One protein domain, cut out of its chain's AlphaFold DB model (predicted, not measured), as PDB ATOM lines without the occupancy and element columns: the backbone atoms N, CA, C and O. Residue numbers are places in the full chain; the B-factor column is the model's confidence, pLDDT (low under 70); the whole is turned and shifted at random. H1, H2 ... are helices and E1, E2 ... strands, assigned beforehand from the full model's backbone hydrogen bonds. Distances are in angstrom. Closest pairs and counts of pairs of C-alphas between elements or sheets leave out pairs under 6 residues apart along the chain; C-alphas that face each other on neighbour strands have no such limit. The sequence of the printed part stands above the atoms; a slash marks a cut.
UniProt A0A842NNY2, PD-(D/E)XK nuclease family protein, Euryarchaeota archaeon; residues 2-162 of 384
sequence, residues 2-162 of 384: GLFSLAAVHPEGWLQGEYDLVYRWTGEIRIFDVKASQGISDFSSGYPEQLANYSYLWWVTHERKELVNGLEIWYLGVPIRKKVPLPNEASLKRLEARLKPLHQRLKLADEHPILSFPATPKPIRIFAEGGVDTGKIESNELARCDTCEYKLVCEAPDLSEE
ATOM      1  N   GLY A   2      41.287  36.483  21.437       37.44
ATOM      2  CA  GLY A   2      40.956  37.734  22.120       37.44
ATOM      3  C   GLY A   2      40.990  37.556  23.635       37.44
ATOM      4  O   GLY A   2      40.449  36.580  24.149       37.44
ATOM      5  N   LEU A   3      41.640  38.483  24.334       32.88
ATOM      6  CA  LEU A   3      41.498  38.641  25.777       32.88
ATOM      7  C   LEU A   3      40.034  39.005  26.055       32.88
ATOM      8  O   LEU A   3      39.611  40.130  25.801       32.88
ATOM      9  N   PHE A   4      39.245  38.039  26.521       40.78
ATOM     10  CA  PHE A   4      37.911  38.294  27.054       40.78
ATOM     11  C   PHE A   4      38.075  38.937  28.433       40.78
ATOM     12  O   PHE A   4      38.208  38.242  29.434       40.78
ATOM     13  N   SER A   5      38.102  40.267  28.484       49.19
ATOM     14  CA  SER A   5      37.799  40.994  29.716       49.19
ATOM     15  C   SER A   5      36.335  41.413  29.650       49.19
ATOM     16  O   SER A   5      35.981  42.277  28.851       49.19
ATOM     17  N   LEU A   6      35.485  40.787  30.468       67.19
ATOM     18  CA  LEU A   6      34.087  41.199  30.677       67.19
ATOM     19  C   LEU A   6      33.974  42.428  31.599       67.19
ATOM     20  O   LEU A   6      32.886  42.971  31.784       67.19
ATOM     21  N   ALA A   7      35.099  42.893  32.152       82.44
ATOM     22  CA  ALA A   7      35.165  44.092  32.969       82.44
ATOM     23  C   ALA A   7      35.281  45.359  32.109       82.44
ATOM     24  O   ALA A   7      36.173  45.471  31.263       82.44
ATOM     25  N   ALA A   8      34.416  46.337  32.383       89.12
ATOM     26  CA  ALA A   8      34.513  47.704  31.892       89.12
ATOM     27  C   ALA A   8      34.958  48.626  33.028       89.12
ATOM     28  O   ALA A   8      34.368  48.630  34.111       89.12
ATOM     29  N   VAL A   9      35.990  49.421  32.767       92.94
ATOM     30  CA  VAL A   9      36.549  50.379  33.722       92.94
ATOM     31  C   VAL A   9      36.366  51.778  33.151       92.94
ATOM     32  O   VAL A   9      36.643  52.022  31.977       92.94
ATOM     33  N   HIS A  10      35.882  52.700  33.977       95.50
ATOM     34  CA  HIS A  10      35.807  54.115  33.637       95.50
ATOM     35  C   HIS A  10      37.206  54.621  33.216       95.50
ATOM     36  O   HIS A  10      38.176  54.260  33.879       95.50
ATOM     37  N   PRO A  11      37.356  55.478  32.185       94.25
ATOM     38  CA  PRO A  11      38.669  55.938  31.703       94.25
ATOM     39  C   PRO A  11      39.574  56.564  32.776       94.25
ATOM     40  O   PRO A  11      40.790  56.431  32.734       94.25
ATOM     41  N   GLU A  12      38.972  57.227  33.761       94.56
ATOM     42  CA  GLU A  12      39.660  57.800  34.931       94.56
ATOM     43  C   GLU A  12      39.884  56.800  36.094       94.56
ATOM     44  O   GLU A  12      40.376  57.186  37.147       94.56
ATOM     45  N   GLY A  13      39.471  55.536  35.965       92.31
ATOM     46  CA  GLY A  13      39.734  54.471  36.943       92.31
ATOM     47  C   GLY A  13      38.863  54.442  38.209       92.31
ATOM     48  O   GLY A  13      39.074  53.581  39.056       92.31
ATOM     49  N   TRP A  14      37.877  55.332  38.369       93.75
ATOM     50  CA  TRP A  14      37.105  55.444  39.624       93.75
ATOM     51  C   TRP A  14      35.847  54.560  39.712       93.75
ATOM     52  O   TRP A  14      35.258  54.428  40.789       93.75
ATOM     53  N   LEU A  15      35.421  53.941  38.607       94.12
ATOM     54  CA  LEU A  15      34.275  53.027  38.562       94.12
ATOM     55  C   LEU A  15      34.588  51.830  37.668       94.12
ATOM     56  O   LEU A  15      35.139  51.993  36.582       94.12
ATOM     57  N   GLN A  16      34.186  50.642  38.106       93.00
ATOM     58  CA  GLN A  16      34.304  49.402  37.351       93.00
ATOM     59  C   GLN A  16      33.003  48.608  37.465       93.00
ATOM     60  O   GLN A  16      32.314  48.670  38.483       93.00
ATOM     61  N   GLY A  17      32.682  47.858  36.417       91.75
ATOM     62  CA  GLY A  17      31.596  46.886  36.396       91.75
ATOM     63  C   GLY A  17      31.958  45.697  35.516       91.75
ATOM     64  O   GLY A  17      32.879  45.783  34.702       91.75
ATOM     65  N   GLU A  18      31.237  44.597  35.685       91.44
ATOM     66  CA  GLU A  18      31.387  43.380  34.892       91.44
ATOM     67  C   GLU A  18      30.064  43.088  34.189       91.44
ATOM     68  O   GLU A  18      29.013  43.053  34.829       91.44
ATOM     69  N   TYR A  19      30.099  42.927  32.867       91.94
ATOM     70  CA  TYR A  19      28.920  42.523  32.111       91.94
ATOM     71  C   TYR A  19      28.851  41.000  32.046       91.94
ATOM     72  O   TYR A  19      29.795  40.381  31.562       91.94
ATOM     73  N   ASP A  20      27.714  40.401  32.403       92.19
ATOM     74  CA  ASP A  20      27.524  38.962  32.179       92.19
ATOM     75  C   ASP A  20      27.428  38.660  30.677       92.19
ATOM     76  O   ASP A  20      28.062  37.736  30.164       92.19
ATOM     77  N   LEU A  21      26.644  39.460  29.943       92.06
ATOM     78  CA  LEU A  21      26.515  39.334  28.495       92.06
ATOM     79  C   LEU A  21      26.177  40.672  27.831       92.06
ATOM     80  O   LEU A  21      25.215  41.349  28.193       92.06
ATOM     81  N   VAL A  22      26.914  41.000  26.767       93.12
ATOM     82  CA  VAL A  22      26.556  42.072  25.829       93.12
ATOM     83  C   VAL A  22      26.282  41.472  24.458       93.12
ATOM     84  O   VAL A  22      27.140  40.818  23.863       93.12
ATOM     85  N   TYR A  23      25.091  41.722  23.922       91.25
ATOM     86  CA  TYR A  23      24.685  41.276  22.598       91.25
ATOM     87  C   TYR A  23      24.494  42.462  21.662       91.25
ATOM     88  O   TYR A  23      23.676  43.339  21.922       91.25
ATOM     89  N   ARG A  24      25.233  42.458  20.550       90.44
ATOM     90  CA  ARG A  24      25.226  43.539  19.548       90.44
ATOM     91  C   ARG A  24      25.140  43.067  18.097       90.44
ATOM     92  O   ARG A  24      25.239  43.868  17.175       90.44
ATOM     93  N   TRP A  25      24.979  41.762  17.874       87.88
ATOM     94  CA  TRP A  25      24.998  41.169  16.528       87.88
ATOM     95  C   TRP A  25      23.858  41.665  15.629       87.88
ATOM     96  O   TRP A  25      23.973  41.616  14.412       87.88
ATOM     97  N   THR A  26      22.771  42.169  16.217       87.38
ATOM     98  CA  THR A  26      21.631  42.740  15.485       87.38
ATOM     99  C   THR A  26      21.781  44.235  15.195       87.38
ATOM    100  O   THR A  26      20.821  44.851  14.755       87.38
ATOM    101  N   GLY A  27      22.932  44.846  15.498       88.38
ATOM    102  CA  GLY A  27      23.125  46.302  15.452       88.38
ATOM    103  C   GLY A  27      22.547  47.049  16.662       88.38
ATOM    104  O   GLY A  27      22.951  48.171  16.932       88.38
ATOM    105  N   GLU A  28      21.664  46.411  17.431       93.44
ATOM    106  CA  GLU A  28      21.181  46.906  18.724       93.44
ATOM    107  C   GLU A  28      22.059  46.396  19.867       93.44
ATOM    108  O   GLU A  28      22.258  45.186  20.003       93.44
ATOM    109  N   ILE A  29      22.526  47.308  20.719       94.56
ATOM    110  CA  ILE A  29      23.352  47.027  21.893       94.56
ATOM    111  C   ILE A  29      22.442  46.642  23.058       94.56
ATOM    112  O   ILE A  29      21.674  47.462  23.561       94.56
ATOM    113  N   ARG A  30      22.523  45.397  23.521       95.62
ATOM    114  CA  ARG A  30      21.734  44.896  24.651       95.62
ATOM    115  C   ARG A  30      22.644  44.328  25.722       95.62
ATOM    116  O   ARG A  30      23.515  43.520  25.409       95.62
ATOM    117  N   ILE A  31      22.431  44.742  26.965       95.69
ATOM    118  CA  ILE A  31      23.145  44.218  28.130       95.69
ATOM    119  C   ILE A  31      22.184  43.331  28.911       95.69
ATOM    120  O   ILE A  31      21.069  43.745  29.247       95.69
ATOM    121  N   PHE A  32      22.637  42.118  29.196       94.56
ATOM    122  CA  PHE A  32      21.918  41.151  30.004       94.56
ATOM    123  C   PHE A  32      22.730  40.835  31.250       94.56
ATOM    124  O   PHE A  32      23.936  40.606  31.174       94.56
ATOM    125  N   ASP A  33      22.043  40.817  32.379       94.88
ATOM    126  CA  ASP A  33      22.576  40.410  33.670       94.88
ATOM    127  C   ASP A  33      21.868  39.111  34.079       94.88
ATOM    128  O   ASP A  33      20.638  39.019  34.050       94.88
ATOM    129  N   VAL A  34      22.640  38.067  34.355       94.62
ATOM    130  CA  VAL A  34      22.162  36.698  34.526       94.62
ATOM    131  C   VAL A  34      22.265  36.317  35.994       94.62
ATOM    132  O   VAL A  34      23.345  36.227  36.572       94.62
ATOM    133  N   LYS A  35      21.120  36.036  36.617       93.81
ATOM    134  CA  LYS A  35      21.043  35.633  38.020       93.81
ATOM    135  C   LYS A  35      20.652  34.167  38.133       93.81
ATOM    136  O   LYS A  35      19.602  33.749  37.655       93.81
ATOM    137  N   ALA A  36      21.455  33.393  38.862       93.62
ATOM    138  CA  ALA A  36      21.157  31.991  39.174       93.62
ATOM    139  C   ALA A  36      19.944  31.806  40.118       93.62
ATOM    140  O   ALA A  36      19.534  30.681  40.385       93.62
ATOM    141  N   SER A  37      19.368  32.892  40.639       93.62
ATOM    142  CA  SER A  37      18.263  32.877  41.602       93.62
ATOM    143  C   SER A  37      16.888  33.037  40.936       93.62
ATOM    144  O   SER A  37      16.772  33.229  39.726       93.62
ATOM    145  N   GLN A  38      15.827  32.978  41.748       96.31
ATOM    146  CA  GLN A  38      14.445  33.270  41.337       96.31
ATOM    147  C   GLN A  38      14.084  34.765  41.440       96.31
ATOM    148  O   GLN A  38      12.997  35.174  41.039       96.31
ATOM    149  N   GLY A  39      14.969  35.589  42.014       94.88
ATOM    150  CA  GLY A  39      14.724  37.020  42.214       94.88
ATOM    151  C   GLY A  39      13.857  37.389  43.422       94.88
ATOM    152  O   GLY A  39      13.397  38.522  43.489       94.88
ATOM    153  N   ILE A  40      13.638  36.490  44.379       95.56
ATOM    154  CA  ILE A  40      12.731  36.728  45.522       95.56
ATOM    155  C   ILE A  40      13.370  37.485  46.708       95.56
ATOM    156  O   ILE A  40      12.676  37.953  47.606       95.56
ATOM    157  N   SER A  41      14.697  37.625  46.718       92.06
ATOM    158  CA  SER A  41      15.458  38.282  47.793       92.06
ATOM    159  C   SER A  41      15.531  39.806  47.643       92.06
ATOM    160  O   SER A  41      15.466  40.315  46.524       92.06
ATOM    161  N   ASP A  42      15.846  40.521  48.728       92.62
ATOM    162  CA  ASP A  42      16.044  41.983  48.720       92.62
ATOM    163  C   ASP A  42      17.143  42.466  47.751       92.62
ATOM    164  O   ASP A  42      17.071  43.601  47.277       92.62
ATOM    165  N   PHE A  43      18.099  41.613  47.356       91.50
ATOM    166  CA  PHE A  43      19.075  41.933  46.301       91.50
ATOM    167  C   PHE A  43      18.425  42.384  44.980       91.50
ATOM    168  O   PHE A  43      18.992  43.226  44.282       91.50
ATOM    169  N   SER A  44      17.211  41.909  44.671       95.00
ATOM    170  CA  SER A  44      16.453  42.291  43.468       95.00
ATOM    171  C   SER A  44      16.167  43.784  43.360       95.00
ATOM    172  O   SER A  44      15.945  44.305  42.265       95.00
ATOM    173  N   SER A  45      16.221  44.492  44.484       93.62
ATOM    174  CA  SER A  45      16.089  45.940  44.516       93.62
ATOM    175  C   SER A  45      17.270  46.695  43.905       93.62
ATOM    176  O   SER A  45      17.082  47.806  43.413       93.62
ATOM    177  N   GLY A  46      18.474  46.119  43.956       93.50
ATOM    178  CA  GLY A  46      19.706  46.760  43.503       93.50
ATOM    179  C   GLY A  46      19.979  46.543  42.018       93.50
ATOM    180  O   GLY A  46      20.646  47.363  41.392       93.50
ATOM    181  N   TYR A  47      19.429  45.480  41.424       94.56
ATOM    182  CA  TYR A  47      19.717  45.125  40.033       94.56
ATOM    183  C   TYR A  47      19.337  46.216  39.017       94.56
ATOM    184  O   TYR A  47      20.144  46.484  38.133       94.56
ATOM    185  N   PRO A  48      18.196  46.931  39.117       94.00
ATOM    186  CA  PRO A  48      17.917  48.035  38.194       94.00
ATOM    187  C   PRO A  48      18.981  49.142  38.227       94.00
ATOM    188  O   PRO A  48      19.364  49.664  37.182       94.00
ATOM    189  N   GLU A  49      19.489  49.480  39.417       93.38
ATOM    190  CA  GLU A  49      20.568  50.462  39.576       93.38
ATOM    191  C   GLU A  49      21.902  49.914  39.047       93.38
ATOM    192  O   GLU A  49      22.640  50.632  38.376       93.38
ATOM    193  N   GLN A  50      22.175  48.623  39.260       94.50
ATOM    194  CA  GLN A  50      23.329  47.932  38.684       94.50
ATOM    195  C   GLN A  50      23.319  47.987  37.146       94.50
ATOM    196  O   GLN A  50      24.314  48.394  36.549       94.50
ATOM    197  N   LEU A  51      22.196  47.673  36.487       96.31
ATOM    198  CA  LEU A  51      22.096  47.770  35.025       96.31
ATOM    199  C   LEU A  51      22.188  49.218  34.521       96.31
ATOM    200  O   LEU A  51      22.731  49.457  33.442       96.31
ATOM    201  N   ALA A  52      21.716  50.202  35.294       95.94
ATOM    202  CA  ALA A  52      21.935  51.610  34.965       95.94
ATOM    203  C   ALA A  52      23.430  51.980  35.020       95.94
ATOM    204  O   ALA A  52      23.914  52.686  34.132       95.94
ATOM    205  N   ASN A  53      24.178  51.453  35.997       96.00
ATOM    206  CA  ASN A  53      25.635  51.605  36.069       96.00
ATOM    207  C   ASN A  53      26.334  50.947  34.874       96.00
ATOM    208  O   ASN A  53      27.263  51.528  34.318       96.00
ATOM    209  N   TYR A  54      25.861  49.782  34.431       96.06
ATOM    210  CA  TYR A  54      26.361  49.112  33.227       96.06
ATOM    211  C   TYR A  54      26.111  49.931  31.962       96.06
ATOM    212  O   TYR A  54      27.027  50.134  31.168       96.06
ATOM    213  N   SER A  55      24.911  50.493  31.803       96.56
ATOM    214  CA  SER A  55      24.629  51.418  30.703       96.56
ATOM    215  C   SER A  55      25.515  52.665  30.746       96.56
ATOM    216  O   SER A  55      25.924  53.152  29.694       96.56
ATOM    217  N   TYR A  56      25.797  53.198  31.938       97.31
ATOM    218  CA  TYR A  56      26.694  54.340  32.101       97.31
ATOM    219  C   TYR A  56      28.133  53.997  31.716       97.31
ATOM    220  O   TYR A  56      28.745  54.742  30.953       97.31
ATOM    221  N   LEU A  57      28.653  52.863  32.196       96.62
ATOM    222  CA  LEU A  57      29.987  52.385  31.843       96.62
ATOM    223  C   LEU A  57      30.109  52.159  30.339       96.62
ATOM    224  O   LEU A  57      31.101  52.593  29.760       96.62
ATOM    225  N   TRP A  58      29.102  51.568  29.691       95.75
ATOM    226  CA  TRP A  58      29.079  51.418  28.236       95.75
ATOM    227  C   TRP A  58      29.201  52.776  27.551       95.75
ATOM    228  O   TRP A  58      30.138  53.007  26.792       95.75
ATOM    229  N   TRP A  59      28.305  53.704  27.891       97.06
ATOM    230  CA  TRP A  59      28.266  55.035  27.301       97.06
ATOM    231  C   TRP A  59      29.601  55.769  27.455       97.06
ATOM    232  O   TRP A  59      30.157  56.246  26.472       97.06
ATOM    233  N   VAL A  60      30.163  55.819  28.664       96.88
ATOM    234  CA  VAL A  60      31.429  56.519  28.924       96.88
ATOM    235  C   VAL A  60      32.627  55.861  28.242       96.88
ATOM    236  O   VAL A  60      33.478  56.573  27.711       96.88
ATOM    237  N   THR A  61      32.708  54.529  28.237       94.81
ATOM    238  CA  THR A  61      33.826  53.809  27.600       94.81
ATOM    239  C   THR A  61      33.781  53.887  26.075       94.81
ATOM    240  O   THR A  61      34.818  53.749  25.435       94.81
ATOM    241  N   HIS A  62      32.619  54.205  25.502       94.50
ATOM    242  CA  HIS A  62      32.418  54.445  24.070       94.50
ATOM    243  C   HIS A  62      32.304  55.946  23.766       94.50
ATOM    244  O   HIS A  62      31.464  56.383  22.977       94.50
ATOM    245  N   GLU A  63      33.126  56.759  24.439       96.31
ATOM    246  CA  GLU A  63      33.258  58.208  24.212       96.31
ATOM    247  C   GLU A  63      31.930  58.980  24.270       96.31
ATOM    248  O   GLU A  63      31.771  60.027  23.641       96.31
ATOM    249  N   ARG A  64      30.955  58.464  25.022       96.38
ATOM    250  CA  ARG A  64      29.604  59.017  25.158       96.38
ATOM    251  C   ARG A  64      28.806  59.060  23.847       96.38
ATOM    252  O   ARG A  64      27.859  59.836  23.738       96.38
ATOM    253  N   LYS A  65      29.155  58.213  22.872       95.25
ATOM    254  CA  LYS A  65      28.511  58.146  21.548       95.25
ATOM    255  C   LYS A  65      27.464  57.041  21.429       95.25
ATOM    256  O   LYS A  65      26.597  57.120  20.566       95.25
ATOM    257  N   GLU A  66      27.528  56.028  22.290       94.62
ATOM    258  CA  GLU A  66      26.666  54.847  22.205       94.62
ATOM    259  C   GLU A  66      25.754  54.718  23.426       94.62
ATOM    260  O   GLU A  66      26.219  54.609  24.562       94.62
ATOM    261  N   LEU A  67      24.443  54.699  23.183       95.69
ATOM    262  CA  LEU A  67      23.440  54.336  24.179       95.69
ATOM    263  C   LEU A  67      23.002  52.890  23.964       95.69
ATOM    264  O   LEU A  67      22.861  52.431  22.831       95.69
ATOM    265  N   VAL A  68      22.749  52.186  25.063       96.19
ATOM    266  CA  VAL A  68      22.228  50.820  25.015       96.19
ATOM    267  C   VAL A  68      20.755  50.825  24.596       96.19
ATOM    268  O   VAL A  68      19.975  51.694  24.988       96.19
ATOM    269  N   ASN A  69      20.360  49.828  23.813       97.12
ATOM    270  CA  ASN A  69      19.008  49.641  23.289       97.12
ATOM    271  C   ASN A  69      18.163  48.682  24.141       97.12
ATOM    272  O   ASN A  69      16.948  48.615  23.969       97.12
ATOM    273  N   GLY A  70      18.781  47.933  25.056       97.06
ATOM    274  CA  GLY A  70      18.074  47.014  25.943       97.06
ATOM    275  C   GLY A  70      18.871  46.688  27.198       97.06
ATOM    276  O   GLY A  70      20.079  46.468  27.136       97.06
ATOM    277  N   LEU A  71      18.163  46.643  28.322       97.94
ATOM    278  CA  LEU A  71      18.665  46.209  29.618       97.94
ATOM    279  C   LEU A  71      17.711  45.139  30.142       97.94
ATOM    280  O   LEU A  71      16.515  45.407  30.293       97.94
ATOM    281  N   GLU A  72      18.207  43.933  30.408       96.94
ATOM    282  CA  GLU A  72      17.378  42.869  30.983       96.94
ATOM    283  C   GLU A  72      18.103  42.100  32.083       96.94
ATOM    284  O   GLU A  72      19.305  41.859  32.011       96.94
ATOM    285  N   ILE A  73      17.329  41.665  33.074       97.00
ATOM    286  CA  ILE A  73      17.763  40.714  34.094       97.00
ATOM    287  C   ILE A  73      17.141  39.365  33.756       97.00
ATOM    288  O   ILE A  73      15.921  39.257  33.605       97.00
ATOM    289  N   TRP A  74      17.968  38.340  33.616       96.62
ATOM    290  CA  TRP A  74      17.545  36.975  33.341       96.62
ATOM    291  C   TRP A  74      17.658  36.170  34.625       96.62
ATOM    292  O   TRP A  74      18.757  35.897  35.101       96.62
ATOM    293  N   TYR A  75      16.518  35.780  35.181       96.44
ATOM    294  CA  TYR A  75      16.492  34.844  36.295       96.44
ATOM    295  C   TYR A  75      16.549  33.436  35.711       96.44
ATOM    296  O   TYR A  75      15.828  33.135  34.768       96.44
ATOM    297  N   LEU A  76      17.447  32.590  36.207       94.38
ATOM    298  CA  LEU A  76      17.562  31.201  35.749       94.38
ATOM    299  C   LEU A  76      16.759  30.242  36.628       94.38
ATOM    300  O   LEU A  76      16.363  29.178  36.162       94.38
ATOM    301  N   GLY A  77      16.479  30.628  37.879       93.88
ATOM    302  CA  GLY A  77      15.640  29.844  38.788       93.88
ATOM    303  C   GLY A  77      14.156  29.839  38.407       93.88
ATOM    304  O   GLY A  77      13.407  29.003  38.899       93.88
ATOM    305  N   VAL A  78      13.740  30.760  37.537       94.25
ATOM    306  CA  VAL A  78      12.392  30.880  36.963       94.25
ATOM    307  C   VAL A  78      12.536  31.374  35.524       94.25
ATOM    308  O   VAL A  78      13.421  32.183  35.288       94.25
ATOM    309  N   PRO A  79      11.713  30.966  34.546       93.88
ATOM    310  CA  PRO A  79      11.898  31.335  33.136       93.88
ATOM    311  C   PRO A  79      11.460  32.787  32.833       93.88
ATOM    312  O   PRO A  79      10.635  33.030  31.953       93.88
ATOM    313  N   ILE A  80      12.000  33.767  33.565       96.00
ATOM    314  CA  ILE A  80      11.612  35.178  33.501       96.00
ATOM    315  C   ILE A  80      12.786  36.044  33.044       96.00
ATOM    316  O   ILE A  80      13.880  36.020  33.610       96.00
ATOM    317  N   ARG A  81      12.506  36.890  32.047       95.25
ATOM    318  CA  ARG A  81      13.380  37.975  31.593       95.25
ATOM    319  C   ARG A  81      12.735  39.304  31.957       95.25
ATOM    320  O   ARG A  81      11.727  39.695  31.367       95.25
ATOM    321  N   LYS A  82      13.292  39.994  32.948       95.81
ATOM    322  CA  LYS A  82      12.793  41.289  33.409       95.81
ATOM    323  C   LYS A  82      13.458  42.403  32.613       95.81
ATOM    324  O   LYS A  82      14.661  42.611  32.731       95.81
ATOM    325  N   LYS A  83      12.670  43.160  31.852       96.75
ATOM    326  CA  LYS A  83      13.145  44.381  31.185       96.75
ATOM    327  C   LYS A  83      13.337  45.503  32.203       96.75
ATOM    328  O   LYS A  83      12.478  45.717  33.060       96.75
ATOM    329  N   VAL A  84      14.446  46.223  32.088       96.12
ATOM    330  CA  VAL A  84      14.777  47.385  32.919       96.12
ATOM    331  C   VAL A  84      14.625  48.659  32.076       96.12
ATOM    332  O   VAL A  84      15.008  48.656  30.904       96.12
ATOM    333  N   PRO A  85      14.058  49.749  32.627       95.12
ATOM    334  CA  PRO A  85      13.972  51.021  31.918       95.12
ATOM    335  C   PRO A  85      15.342  51.521  31.453       95.12
ATOM    336  O   PRO A  85      16.311  51.502  32.212       95.12
ATOM    337  N   LEU A  86      15.407  52.007  30.213       97.00
ATOM    338  CA  LEU A  86      16.636  52.554  29.646       97.00
ATOM    339  C   LEU A  86      16.920  53.948  30.222       97.00
ATOM    340  O   LEU A  86      16.057  54.829  30.133       97.00
ATOM    341  N   PRO A  87      18.115  54.195  30.784       95.88
ATOM    342  CA  PRO A  87      18.506  55.537  31.172       95.88
ATOM    343  C   PRO A  87      18.777  56.384  29.922       95.88
ATOM    344  O   PRO A  87      19.479  55.970  29.004       95.88
ATOM    345  N   ASN A  88      18.251  57.607  29.900       96.19
ATOM    346  CA  ASN A  88      18.655  58.610  28.912       96.19
ATOM    347  C   ASN A  88      19.945  59.327  29.348       96.19
ATOM    348  O   ASN A  88      20.348  59.244  30.511       96.19
ATOM    349  N   GLU A  89      20.559  60.104  28.452       97.12
ATOM    350  CA  GLU A  89      21.799  60.838  28.750       97.12
ATOM    351  C   GLU A  89      21.712  61.714  30.005       97.12
ATOM    352  O   GLU A  89      22.650  61.769  30.799       97.12
ATOM    353  N   ALA A  90      20.582  62.395  30.217       97.50
ATOM    354  CA  ALA A  90      20.389  63.218  31.406       97.50
ATOM    355  C   ALA A  90      20.437  62.372  32.690       97.50
ATOM    356  O   ALA A  90      20.986  62.801  33.702       97.50
ATOM    357  N   SER A  91      19.890  61.157  32.648       96.44
ATOM    358  CA  SER A  91      19.932  60.200  33.757       96.44
ATOM    359  C   SER A  91      21.340  59.657  33.982       96.44
ATOM    360  O   SER A  91      21.772  59.581  35.129       96.44
ATOM    361  N   LEU A  92      22.086  59.375  32.910       97.56
ATOM    362  CA  LEU A  92      23.488  58.954  32.985       97.56
ATOM    363  C   LEU A  92      24.384  60.046  33.593       97.56
ATOM    364  O   LEU A  92      25.197  59.763  34.468       97.56
ATOM    365  N   LYS A  93      24.179  61.313  33.215       97.75
ATOM    366  CA  LYS A  93      24.882  62.460  33.817       97.75
ATOM    367  C   LYS A  93      24.550  62.633  35.303       97.75
ATOM    368  O   LYS A  93      25.438  62.917  36.101       97.75
ATOM    369  N   ARG A  94      23.288  62.433  35.707       97.31
ATOM    370  CA  ARG A  94      22.908  62.442  37.135       97.31
ATOM    371  C   ARG A  94      23.545  61.289  37.907       97.31
ATOM    372  O   ARG A  94      23.934  61.472  39.057       97.31
ATOM    373  N   LEU A  95      23.647  60.117  37.284       96.38
ATOM    374  CA  LEU A  95      24.298  58.959  37.879       96.38
ATOM    375  C   LEU A  95      25.782  59.242  38.143       96.38
ATOM    376  O   LEU A  95      26.240  59.073  39.269       96.38
ATOM    377  N   GLU A  96      26.492  59.776  37.152       96.62
ATOM    378  CA  GLU A  96      27.879  60.237  37.278       96.62
ATOM    379  C   GLU A  96      28.061  61.265  38.401       96.62
ATOM    380  O   GLU A  96      28.904  61.081  39.282       96.62
ATOM    381  N   ALA A  97      27.220  62.304  38.422       97.00
ATOM    382  CA  ALA A  97      27.262  63.356  39.437       97.00
ATOM    383  C   ALA A  97      27.029  62.831  40.866       97.00
ATOM    384  O   ALA A  97      27.490  63.443  41.825       97.00
ATOM    385  N   ARG A  98      26.339  61.695  41.022       95.56
ATOM    386  CA  ARG A  98      26.130  61.035  42.317       95.56
ATOM    387  C   ARG A  98      27.275  60.090  42.686       95.56
ATOM    388  O   ARG A  98      27.697  60.076  43.841       95.56
ATOM    389  N   LEU A  99      27.756  59.283  41.738       94.69
ATOM    390  CA  LEU A  99      28.734  58.226  42.009       94.69
ATOM    391  C   LEU A  99      30.157  58.763  42.191       94.69
ATOM    392  O   LEU A  99      30.868  58.275  43.065       94.69
ATOM    393  N   LYS A 100      30.573  59.782  41.428       94.31
ATOM    394  CA  LYS A 100      31.946  60.310  41.506       94.31
ATOM    395  C   LYS A 100      32.268  60.927  42.883       94.31
ATOM    396  O   LYS A 100      33.279  60.537  43.468       94.31
ATOM    397  N   PRO A 101      31.403  61.768  43.489       93.44
ATOM    398  CA  PRO A 101      31.617  62.233  44.862       93.44
ATOM    399  C   PRO A 101      31.532  61.111  45.904       93.44
ATOM    400  O   PRO A 101      32.191  61.166  46.939       93.44
ATOM    401  N   LEU A 102      30.715  60.078  45.662       91.25
ATOM    402  CA  LEU A 102      30.647  58.918  46.550       91.25
ATOM    403  C   LEU A 102      31.961  58.126  46.529       91.25
ATOM    404  O   LEU A 102      32.460  57.774  47.592       91.25
ATOM    405  N   HIS A 103      32.549  57.910  45.350       92.31
ATOM    406  CA  HIS A 103      33.871  57.300  45.217       92.31
ATOM    407  C   HIS A 103      34.925  58.089  46.000       92.31
ATOM    408  O   HIS A 103      35.644  57.504  46.804       92.31
ATOM    409  N   GLN A 104      34.971  59.415  45.831       90.88
ATOM    410  CA  GLN A 104      35.913  60.272  46.558       90.88
ATOM    411  C   GLN A 104      35.762  60.110  48.076       90.88
ATOM    412  O   GLN A 104      36.745  59.856  48.762       90.88
ATOM    413  N   ARG A 105      34.527  60.154  48.594       88.06
ATOM    414  CA  ARG A 105      34.262  59.994  50.032       88.06
ATOM    415  C   ARG A 105      34.573  58.602  50.581       88.06
ATOM    416  O   ARG A 105      34.901  58.504  51.752       88.06
ATOM    417  N   LEU A 106      34.428  57.542  49.784       88.69
ATOM    418  CA  LEU A 106      34.612  56.158  50.245       88.69
ATOM    419  C   LEU A 106      36.020  55.602  50.012       88.69
ATOM    420  O   LEU A 106      36.395  54.634  50.664       88.69
ATOM    421  N   LYS A 107      36.761  56.120  49.028       86.62
ATOM    422  CA  LYS A 107      38.061  55.563  48.617       86.62
ATOM    423  C   LYS A 107      39.231  56.516  48.786       86.62
ATOM    424  O   LYS A 107      40.350  56.031  48.880       86.62
ATOM    425  N   LEU A 108      38.983  57.825  48.783       86.56
ATOM    426  CA  LEU A 108      40.033  58.846  48.821       86.56
ATOM    427  C   LEU A 108      39.999  59.693  50.097       86.56
ATOM    428  O   LEU A 108      40.851  60.557  50.255       86.56
ATOM    429  N   ALA A 109      39.008  59.495  50.968       84.94
ATOM    430  CA  ALA A 109      38.982  60.166  52.258       84.94
ATOM    431  C   ALA A 109      39.967  59.483  53.212       84.94
ATOM    432  O   ALA A 109      39.983  58.256  53.301       84.94
ATOM    433  N   ASP A 110      40.733  60.291  53.941       80.69
ATOM    434  CA  ASP A 110      41.658  59.802  54.969       80.69
ATOM    435  C   ASP A 110      40.905  59.213  56.172       80.69
ATOM    436  O   ASP A 110      41.400  58.310  56.846       80.69
ATOM    437  N   GLU A 111      39.678  59.687  56.411       81.50
ATOM    438  CA  GLU A 111      38.853  59.294  57.549       81.50
ATOM    439  C   GLU A 111      37.397  58.999  57.168       81.50
ATOM    440  O   GLU A 111      36.806  59.568  56.241       81.50
ATOM    441  N   HIS A 112      36.793  58.108  57.950       84.00
ATOM    442  CA  HIS A 112      35.416  57.653  57.810       84.00
ATOM    443  C   HIS A 112      34.720  57.737  59.175       84.00
ATOM    444  O   HIS A 112      34.698  56.749  59.909       84.00
ATOM    445  N   PRO A 113      34.173  58.909  59.556       81.75
ATOM    446  CA  PRO A 113      33.588  59.082  60.879       81.75
ATOM    447  C   PRO A 113      32.365  58.177  61.038       81.75
ATOM    448  O   PRO A 113      31.522  58.116  60.140       81.75
ATOM    449  N   ILE A 114      32.247  57.518  62.193       77.44
ATOM    450  CA  ILE A 114      31.202  56.517  62.470       77.44
ATOM    451  C   ILE A 114      29.780  57.051  62.251       77.44
ATOM    452  O   ILE A 114      28.928  56.352  61.712       77.44
ATOM    453  N   LEU A 115      29.557  58.341  62.517       82.31
ATOM    454  CA  LEU A 115      28.287  59.032  62.269       82.31
ATOM    455  C   LEU A 115      27.848  59.017  60.791       82.31
ATOM    456  O   LEU A 115      26.671  59.209  60.496       82.31
ATOM    457  N   SER A 116      28.770  58.782  59.851       82.94
ATOM    458  CA  SER A 116      28.447  58.604  58.426       82.94
ATOM    459  C   SER A 116      27.877  57.219  58.101       82.94
ATOM    460  O   SER A 116      27.368  57.015  56.997       82.94
ATOM    461  N   PHE A 117      27.951  56.277  59.043       84.06
ATOM    462  CA  PHE A 117      27.557  54.877  58.901       84.06
ATOM    463  C   PHE A 117      26.627  54.483  60.056       84.06
ATOM    464  O   PHE A 117      26.992  53.657  60.889       84.06
ATOM    465  N   PRO A 118      25.427  55.089  60.137       84.38
ATOM    466  CA  PRO A 118      24.511  54.828  61.236       84.38
ATOM    467  C   PRO A 118      24.161  53.341  61.308       84.38
ATOM    468  O   PRO A 118      23.881  52.705  60.288       84.38
ATOM    469  N   ALA A 119      24.091  52.817  62.528       84.44
ATOM    470  CA  ALA A 119      23.765  51.427  62.826       84.44
ATOM    471  C   ALA A 119      22.267  51.084  62.635       84.44
ATOM    472  O   ALA A 119      21.746  50.148  63.235       84.44
ATOM    473  N   THR A 120      21.559  51.844  61.797       86.50
ATOM    474  CA  THR A 120      20.140  51.660  61.490       86.50
ATOM    475  C   THR A 120      20.009  51.052  60.092       86.50
ATOM    476  O   THR A 120      20.066  51.780  59.092       86.50
ATOM    477  N   PRO A 121      19.877  49.719  59.974       87.94
ATOM    478  CA  PRO A 121      19.743  49.078  58.675       87.94
ATOM    479  C   PRO A 121      18.453  49.518  57.972       87.94
ATOM    480  O   PRO A 121      17.425  49.770  58.591       87.94
ATOM    481  N   LYS A 122      18.482  49.568  56.636       89.31
ATOM    482  CA  LYS A 122      17.245  49.704  55.851       89.31
ATOM    483  C   LYS A 122      16.386  48.441  56.004       89.31
ATOM    484  O   LYS A 122      16.961  47.357  56.087       89.31
ATOM    485  N   PRO A 123      15.050  48.521  55.900       90.62
ATOM    486  CA  PRO A 123      14.206  47.329  55.909       90.62
ATOM    487  C   PRO A 123      14.559  46.378  54.753       90.62
ATOM    488  O   PRO A 123      15.025  46.805  53.686       90.62
ATOM    489  N   ILE A 124      14.361  45.077  54.965       93.25
ATOM    490  CA  ILE A 124      14.481  44.055  53.915       93.25
ATOM    491  C   ILE A 124      13.200  44.086  53.084       93.25
ATOM    492  O   ILE A 124      12.108  43.962  53.630       93.25
ATOM    493  N   ARG A 125      13.317  44.261  51.766       94.44
ATOM    494  CA  ARG A 125      12.170  44.209  50.848       94.44
ATOM    495  C   ARG A 125      11.940  42.793  50.352       94.44
ATOM    496  O   ARG A 125      12.888  42.069  50.048       94.44
ATOM    497  N   ILE A 126      10.670  42.440  50.209       93.62
ATOM    498  CA  ILE A 126      10.239  41.134  49.722       93.62
ATOM    499  C   ILE A 126       9.882  41.256  48.241       93.62
ATOM    500  O   ILE A 126       9.096  42.120  47.841       93.62
ATOM    501  N   PHE A 127      10.431  40.360  47.426       96.12
ATOM    502  CA  PHE A 127      10.165  40.301  45.994       96.12
ATOM    503  C   PHE A 127       9.443  39.000  45.637       96.12
ATOM    504  O   PHE A 127       9.662  37.956  46.249       96.12
ATOM    505  N   ALA A 128       8.583  39.063  44.625       95.94
ATOM    506  CA  ALA A 128       8.045  37.886  43.961       95.94
ATOM    507  C   ALA A 128       9.004  37.418  42.853       95.94
ATOM    508  O   ALA A 128       9.963  38.116  42.498       95.94
ATOM    509  N   GLU A 129       8.743  36.227  42.311       96.56
ATOM    510  CA  GLU A 129       9.535  35.633  41.233       96.56
ATOM    511  C   GLU A 129       9.782  36.620  40.085       96.56
ATOM    512  O   GLU A 129       8.918  37.409  39.696       96.56
ATOM    513  N   GLY A 130      11.003  36.598  39.554       95.38
ATOM    514  CA  GLY A 130      11.432  37.547  38.534       95.38
ATOM    515  C   GLY A 130      11.792  38.928  39.086       95.38
ATOM    516  O   GLY A 130      11.918  39.878  38.311       95.38
ATOM    517  N   GLY A 131      11.952  39.077  40.405       94.56
ATOM    518  CA  GLY A 131      12.312  40.348  41.032       94.56
ATOM    519  C   GLY A 131      11.198  41.383  40.948       94.56
ATOM    520  O   GLY A 131      11.480  42.570  40.758       94.56
ATOM    521  N   VAL A 132       9.938  40.956  41.028       94.75
ATOM    522  CA  VAL A 132       8.780  41.858  41.051       94.75
ATOM    523  C   VAL A 132       8.613  42.406  42.464       94.75
ATOM    524  O   VAL A 132       8.511  41.639  43.419       94.75
ATOM    525  N   ASP A 133       8.623  43.732  42.603       93.38
ATOM    526  CA  ASP A 133       8.437  44.383  43.900       93.38
ATOM    527  C   ASP A 133       7.015  44.113  44.407       93.38
ATOM    528  O   ASP A 133       6.037  44.374  43.703       93.38
ATOM    529  N   THR A 134       6.903  43.555  45.611       94.81
ATOM    530  CA  THR A 134       5.604  43.251  46.227       94.81
ATOM    531  C   THR A 134       5.059  44.412  47.057       94.81
ATOM    532  O   THR A 134       3.923  44.339  47.526       94.81
ATOM    533  N   GLY A 135       5.865  45.455  47.289       93.75
ATOM    534  CA  GLY A 135       5.580  46.537  48.231       93.75
ATOM    535  C   GLY A 135       5.651  46.117  49.703       93.75
ATOM    536  O   GLY A 135       5.392  46.937  50.581       93.75
ATOM    537  N   LYS A 136       5.988  44.853  49.991       93.50
ATOM    538  CA  LYS A 136       6.108  44.327  51.352       93.50
ATOM    539  C   LYS A 136       7.547  44.417  51.843       93.50
ATOM    540  O   LYS A 136       8.500  44.222  51.085       93.50
ATOM    541  N   ILE A 137       7.679  44.655  53.140       94.25
ATOM    542  CA  ILE A 137       8.943  44.634  53.869       94.25
ATOM    543  C   ILE A 137       8.882  43.571  54.966       94.25
ATOM    544  O   ILE A 137       7.792  43.219  55.422       94.25
ATOM    545  N   GLU A 138      10.044  43.057  55.355       91.31
ATOM    546  CA  GLU A 138      10.183  42.213  56.541       91.31
ATOM    547  C   GLU A 138       9.731  42.981  57.788       91.31
ATOM    548  O   GLU A 138       9.966  44.184  57.902       91.31
ATOM    549  N   SER A 139       9.063  42.285  58.707       90.06
ATOM    550  CA  SER A 139       8.497  42.895  59.913       90.06
ATOM    551  C   SER A 139       9.560  43.218  60.967       90.06
ATOM    552  O   SER A 139       9.422  44.200  61.690       90.06
ATOM    553  N   ASN A 140      10.635  42.428  61.026       89.06
ATOM    554  CA  ASN A 140      11.796  42.716  61.860       89.06
ATOM    555  C   ASN A 140      12.674  43.804  61.206       89.06
ATOM    556  O   ASN A 140      13.358  43.552  60.211       89.06
ATOM    557  N   GLU A 141      12.699  45.003  61.794       87.12
ATOM    558  CA  GLU A 141      13.515  46.135  61.324       87.12
ATOM    559  C   GLU A 141      15.026  45.839  61.352       87.12
ATOM    560  O   GLU A 141      15.775  46.349  60.517       87.12
ATOM    561  N   LEU A 142      15.466  44.952  62.251       87.12
ATOM    562  CA  LEU A 142      16.856  44.521  62.395       87.12
ATOM    563  C   LEU A 142      17.180  43.236  61.622       87.12
ATOM    564  O   LEU A 142      18.274  42.708  61.776       87.12
ATOM    565  N   ALA A 143      16.306  42.748  60.735       89.25
ATOM    566  CA  ALA A 143      16.533  41.487  60.014       89.25
ATOM    567  C   ALA A 143      17.851  41.449  59.208       89.25
ATOM    568  O   ALA A 143      18.407  40.385  58.949       89.25
ATOM    569  N   ARG A 144      18.401  42.607  58.807       88.00
ATOM    570  CA  ARG A 144      19.730  42.661  58.162       88.00
ATOM    571  C   ARG A 144      20.876  42.334  59.114       88.00
ATOM    572  O   ARG A 144      21.941  41.920  58.658       88.00
ATOM    573  N   CYS A 145      20.685  42.571  60.406       86.81
ATOM    574  CA  CYS A 145      21.694  42.344  61.427       86.81
ATOM    575  C   CYS A 145      21.902  40.854  61.705       86.81
ATOM    576  O   CYS A 145      23.012  40.476  62.071       86.81
ATOM    577  N   ASP A 146      20.898  40.009  61.451       85.19
ATOM    578  CA  ASP A 146      20.957  38.562  61.696       85.19
ATOM    579  C   ASP A 146      22.160  37.910  60.996       85.19
ATOM    580  O   ASP A 146      22.870  37.087  61.584       85.19
ATOM    581  N   THR A 147      22.445  38.357  59.769       83.81
ATOM    582  CA  THR A 147      23.569  37.903  58.936       83.81
ATOM    583  C   THR A 147      24.707  38.923  58.834       83.81
ATOM    584  O   THR A 147      25.609  38.750  58.015       83.81
ATOM    585  N   CYS A 148      24.668  40.022  59.594       84.50
ATOM    586  CA  CYS A 148      25.701  41.051  59.527       84.50
ATOM    587  C   CYS A 148      26.978  40.564  60.218       84.50
ATOM    588  O   CYS A 148      26.992  40.313  61.422       84.50
ATOM    589  N   GLU A 149      28.080  40.497  59.471       81.38
ATOM    590  CA  GLU A 149      29.389  40.099  60.006       81.38
ATOM    591  C   GLU A 149      29.911  41.041  61.096       81.38
ATOM    592  O   GLU A 149      30.708  40.635  61.939       81.38
ATOM    593  N   TYR A 150      29.437  42.287  61.091       82.19
ATOM    594  CA  TYR A 150      29.846  43.338  62.015       82.19
ATOM    595  C   TYR A 150      28.927  43.489  63.224       82.19
ATOM    596  O   TYR A 150      29.177  44.363  64.046       82.19
ATOM    597  N   LYS A 151      27.891  42.648  63.374       81.62
ATOM    598  CA  LYS A 151      26.906  42.786  64.462       81.62
ATOM    599  C   LYS A 151      27.539  42.823  65.860       81.62
ATOM    600  O   LYS A 151      27.078  43.578  66.697       81.62
ATOM    601  N   LEU A 152      28.635  42.086  66.060       77.62
ATOM    602  CA  LEU A 152      29.364  41.962  67.333       77.62
ATOM    603  C   LEU A 152      30.070  43.245  67.794       77.62
ATOM    604  O   LEU A 152      30.467  43.346  68.948       77.62
ATOM    605  N   VAL A 153      30.297  44.183  66.876       79.25
ATOM    606  CA  VAL A 153      30.982  45.461  67.134       79.25
ATOM    607  C   VAL A 153      30.121  46.644  66.684       79.25
ATOM    608  O   VAL A 153      30.609  47.761  66.542       79.25
ATOM    609  N   CYS A 154      28.848  46.387  66.380       80.25
ATOM    610  CA  CYS A 154      27.917  47.377  65.867       80.25
ATOM    611  C   CYS A 154      27.301  48.162  67.028       80.25
ATOM    612  O   CYS A 154      26.837  47.573  67.997       80.25
ATOM    613  N   GLU A 155      27.201  49.482  66.886       77.06
ATOM    614  CA  GLU A 155      26.539  50.361  67.863       77.06
ATOM    615  C   GLU A 155      25.000  50.309  67.780       77.06
ATOM    616  O   GLU A 155      24.311  51.160  68.343       77.06
ATOM    617  N   ALA A 156      24.435  49.354  67.032       72.88
ATOM    618  CA  ALA A 156      22.990  49.207  66.930       72.88
ATOM    619  C   ALA A 156      22.408  48.926  68.330       72.88
ATOM    620  O   ALA A 156      22.919  48.041  69.026       72.88
ATOM    621  N   PRO A 157      21.329  49.631  68.726       59.88
ATOM    622  CA  PRO A 157      20.584  49.308  69.938       59.88
ATOM    623  C   PRO A 157      20.252  47.810  69.972       59.88
ATOM    624  O   PRO A 157      19.944  47.225  68.935       59.88
ATOM    625  N   ASP A 158      20.361  47.196  71.149       64.19
ATOM    626  CA  ASP A 158      20.091  45.774  71.420       64.19
ATOM    627  C   ASP A 158      21.091  44.753  70.836       64.19
ATOM    628  O   ASP A 158      20.980  43.560  71.119       64.19
ATOM    629  N   LEU A 159      22.099  45.196  70.073       63.81
ATOM    630  CA  LEU A 159      23.194  44.347  69.568       63.81
ATOM    631  C   LEU A 159      24.566  44.723  70.134       63.81
ATOM    632  O   LEU A 159      25.534  43.993  69.916       63.81
ATOM    633  N   SER A 160      24.657  45.845  70.854       62.66
ATOM    634  CA  SER A 160      25.886  46.262  71.518       62.66
ATOM    635  C   SER A 160      26.192  45.315  72.680       62.66
ATOM    636  O   SER A 160      25.678  45.471  73.789       62.66
ATOM    637  N   GLU A 161      27.031  44.319  72.433       70.12
ATOM    638  CA  GLU A 161      27.669  43.576  73.511       70.12
ATOM    639  C   GLU A 161      28.804  44.426  74.091       70.12
ATOM    640  O   GLU A 161      29.575  45.030  73.342       70.12
ATOM    641  N   GLU A 162      28.935  44.459  75.419       82.12
ATOM    642  CA  GLU A 162      30.100  45.085  76.043       82.12
ATOM    643  C   GLU A 162      31.373  44.401  75.527       82.12
ATOM    644  O   GLU A 162      31.542  43.179  75.616       82.12
TER     645      GLU A 162
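This is residues 2 to 162 of the 384 residues of the protein "PD-(D/E)XK nuclease family protein" of Euryarchaeota archaeon (UniProt A0A842NNY2). A twisted sheet of four strands, E3 E4 E5 E6, has helix H2 packed over one face; the long helix H3 crosses H2, and the small hairpin E1 and E2 packs beside H2. A second hairpin, E7 and E8, lies near short H1, reached from H3 by a wide loop, residues 109 to 124; residues 108 to 113, of which 108 belongs to H3, stick out, and a tail without named elements, residues 138 to 162, follows E8. The printed part has 161 residues, with the named order E1 E2 E3 E4 H1 H2 E5 E6 H3 E7 E8; the class is mixed, helices and strands, with under half of the residues in named elements. The four-stranded sheet is mixed, the two hairpins antiparallel. The whole is only just loose, close to compact, with a radius of gyration of the C-alphas of 18.5 A and spans of 60 by 43 by 32 A.

Begin in the sheet: E3 is residues 21 to 23, E4 residues 30 to 35, 16.3 A long, E5 residues 70 to 75, 16.1 A, and E6 residues 80 to 83. Find C-alpha 47 at (19.717, 45.125, 40.033); from there H2 runs 20.7 A to residue 61, and H1 is residues 42 to 45. H3, residues 89 to 108, runs 27.2 A from C-alpha 89 at (21.799, 60.838, 28.750). E1 is residues 7 to 9 and E2 residues 16 to 18. E7 is residues 125 to 128, and E8, residues 132 to 137, ends 13.1 A on at C-alpha 137, (8.943, 44.634, 53.869).

In the sheet, E4 and E5 are parallel, with N 33 and O 72 at 3.0 A. The hairpin E3 and E4 has N 23 and O 30 at 2.8 A; the hairpin E5 and E6 has N 73 and O 82 at 2.9 A. E4, H1 H2 and E5 form a strand-helix-strand unit, two parallel neighbour strands with helices between, its crossover right-handed. H2 is on the sheet, making two layers, helix over strands, at a height of 9.9 A; the C-alphas of Leu 51 and Leu 71 are its closest to E5, 6.6 A apart. H3 touches H2, about perpendicular at 85 degrees, the closest C-alphas being Tyr 56 and Leu 92 at 5.7 A; H2 does so with residues 52 to 56 alone, H3 with 92 to 96 alone. In the hairpin E1 and E2, N 8 and O 17 are 2.8 A apart; the closest C-alphas of E2 and H2 are Gly 17 and Tyr 54, 6.5 A. In the hairpin E7 and E8, N 128 and O 132 are 2.8 A apart; the closest C-alphas of H1 and E7 are Asp 42 and Arg 125, 4.9 A. Every O i to N i+4 pair is within hydrogen-bond range in H2, 14 of 16 in H3, and H1 is too short for one.

The C-alphas farthest apart, Thr 26 and Glu 162, are 61.2 A apart. The printed part has no cut; the link H3 to E7, 16 residues, is long. Look for pLDDT under 70 at residues 2 to 6 and 157 to 160.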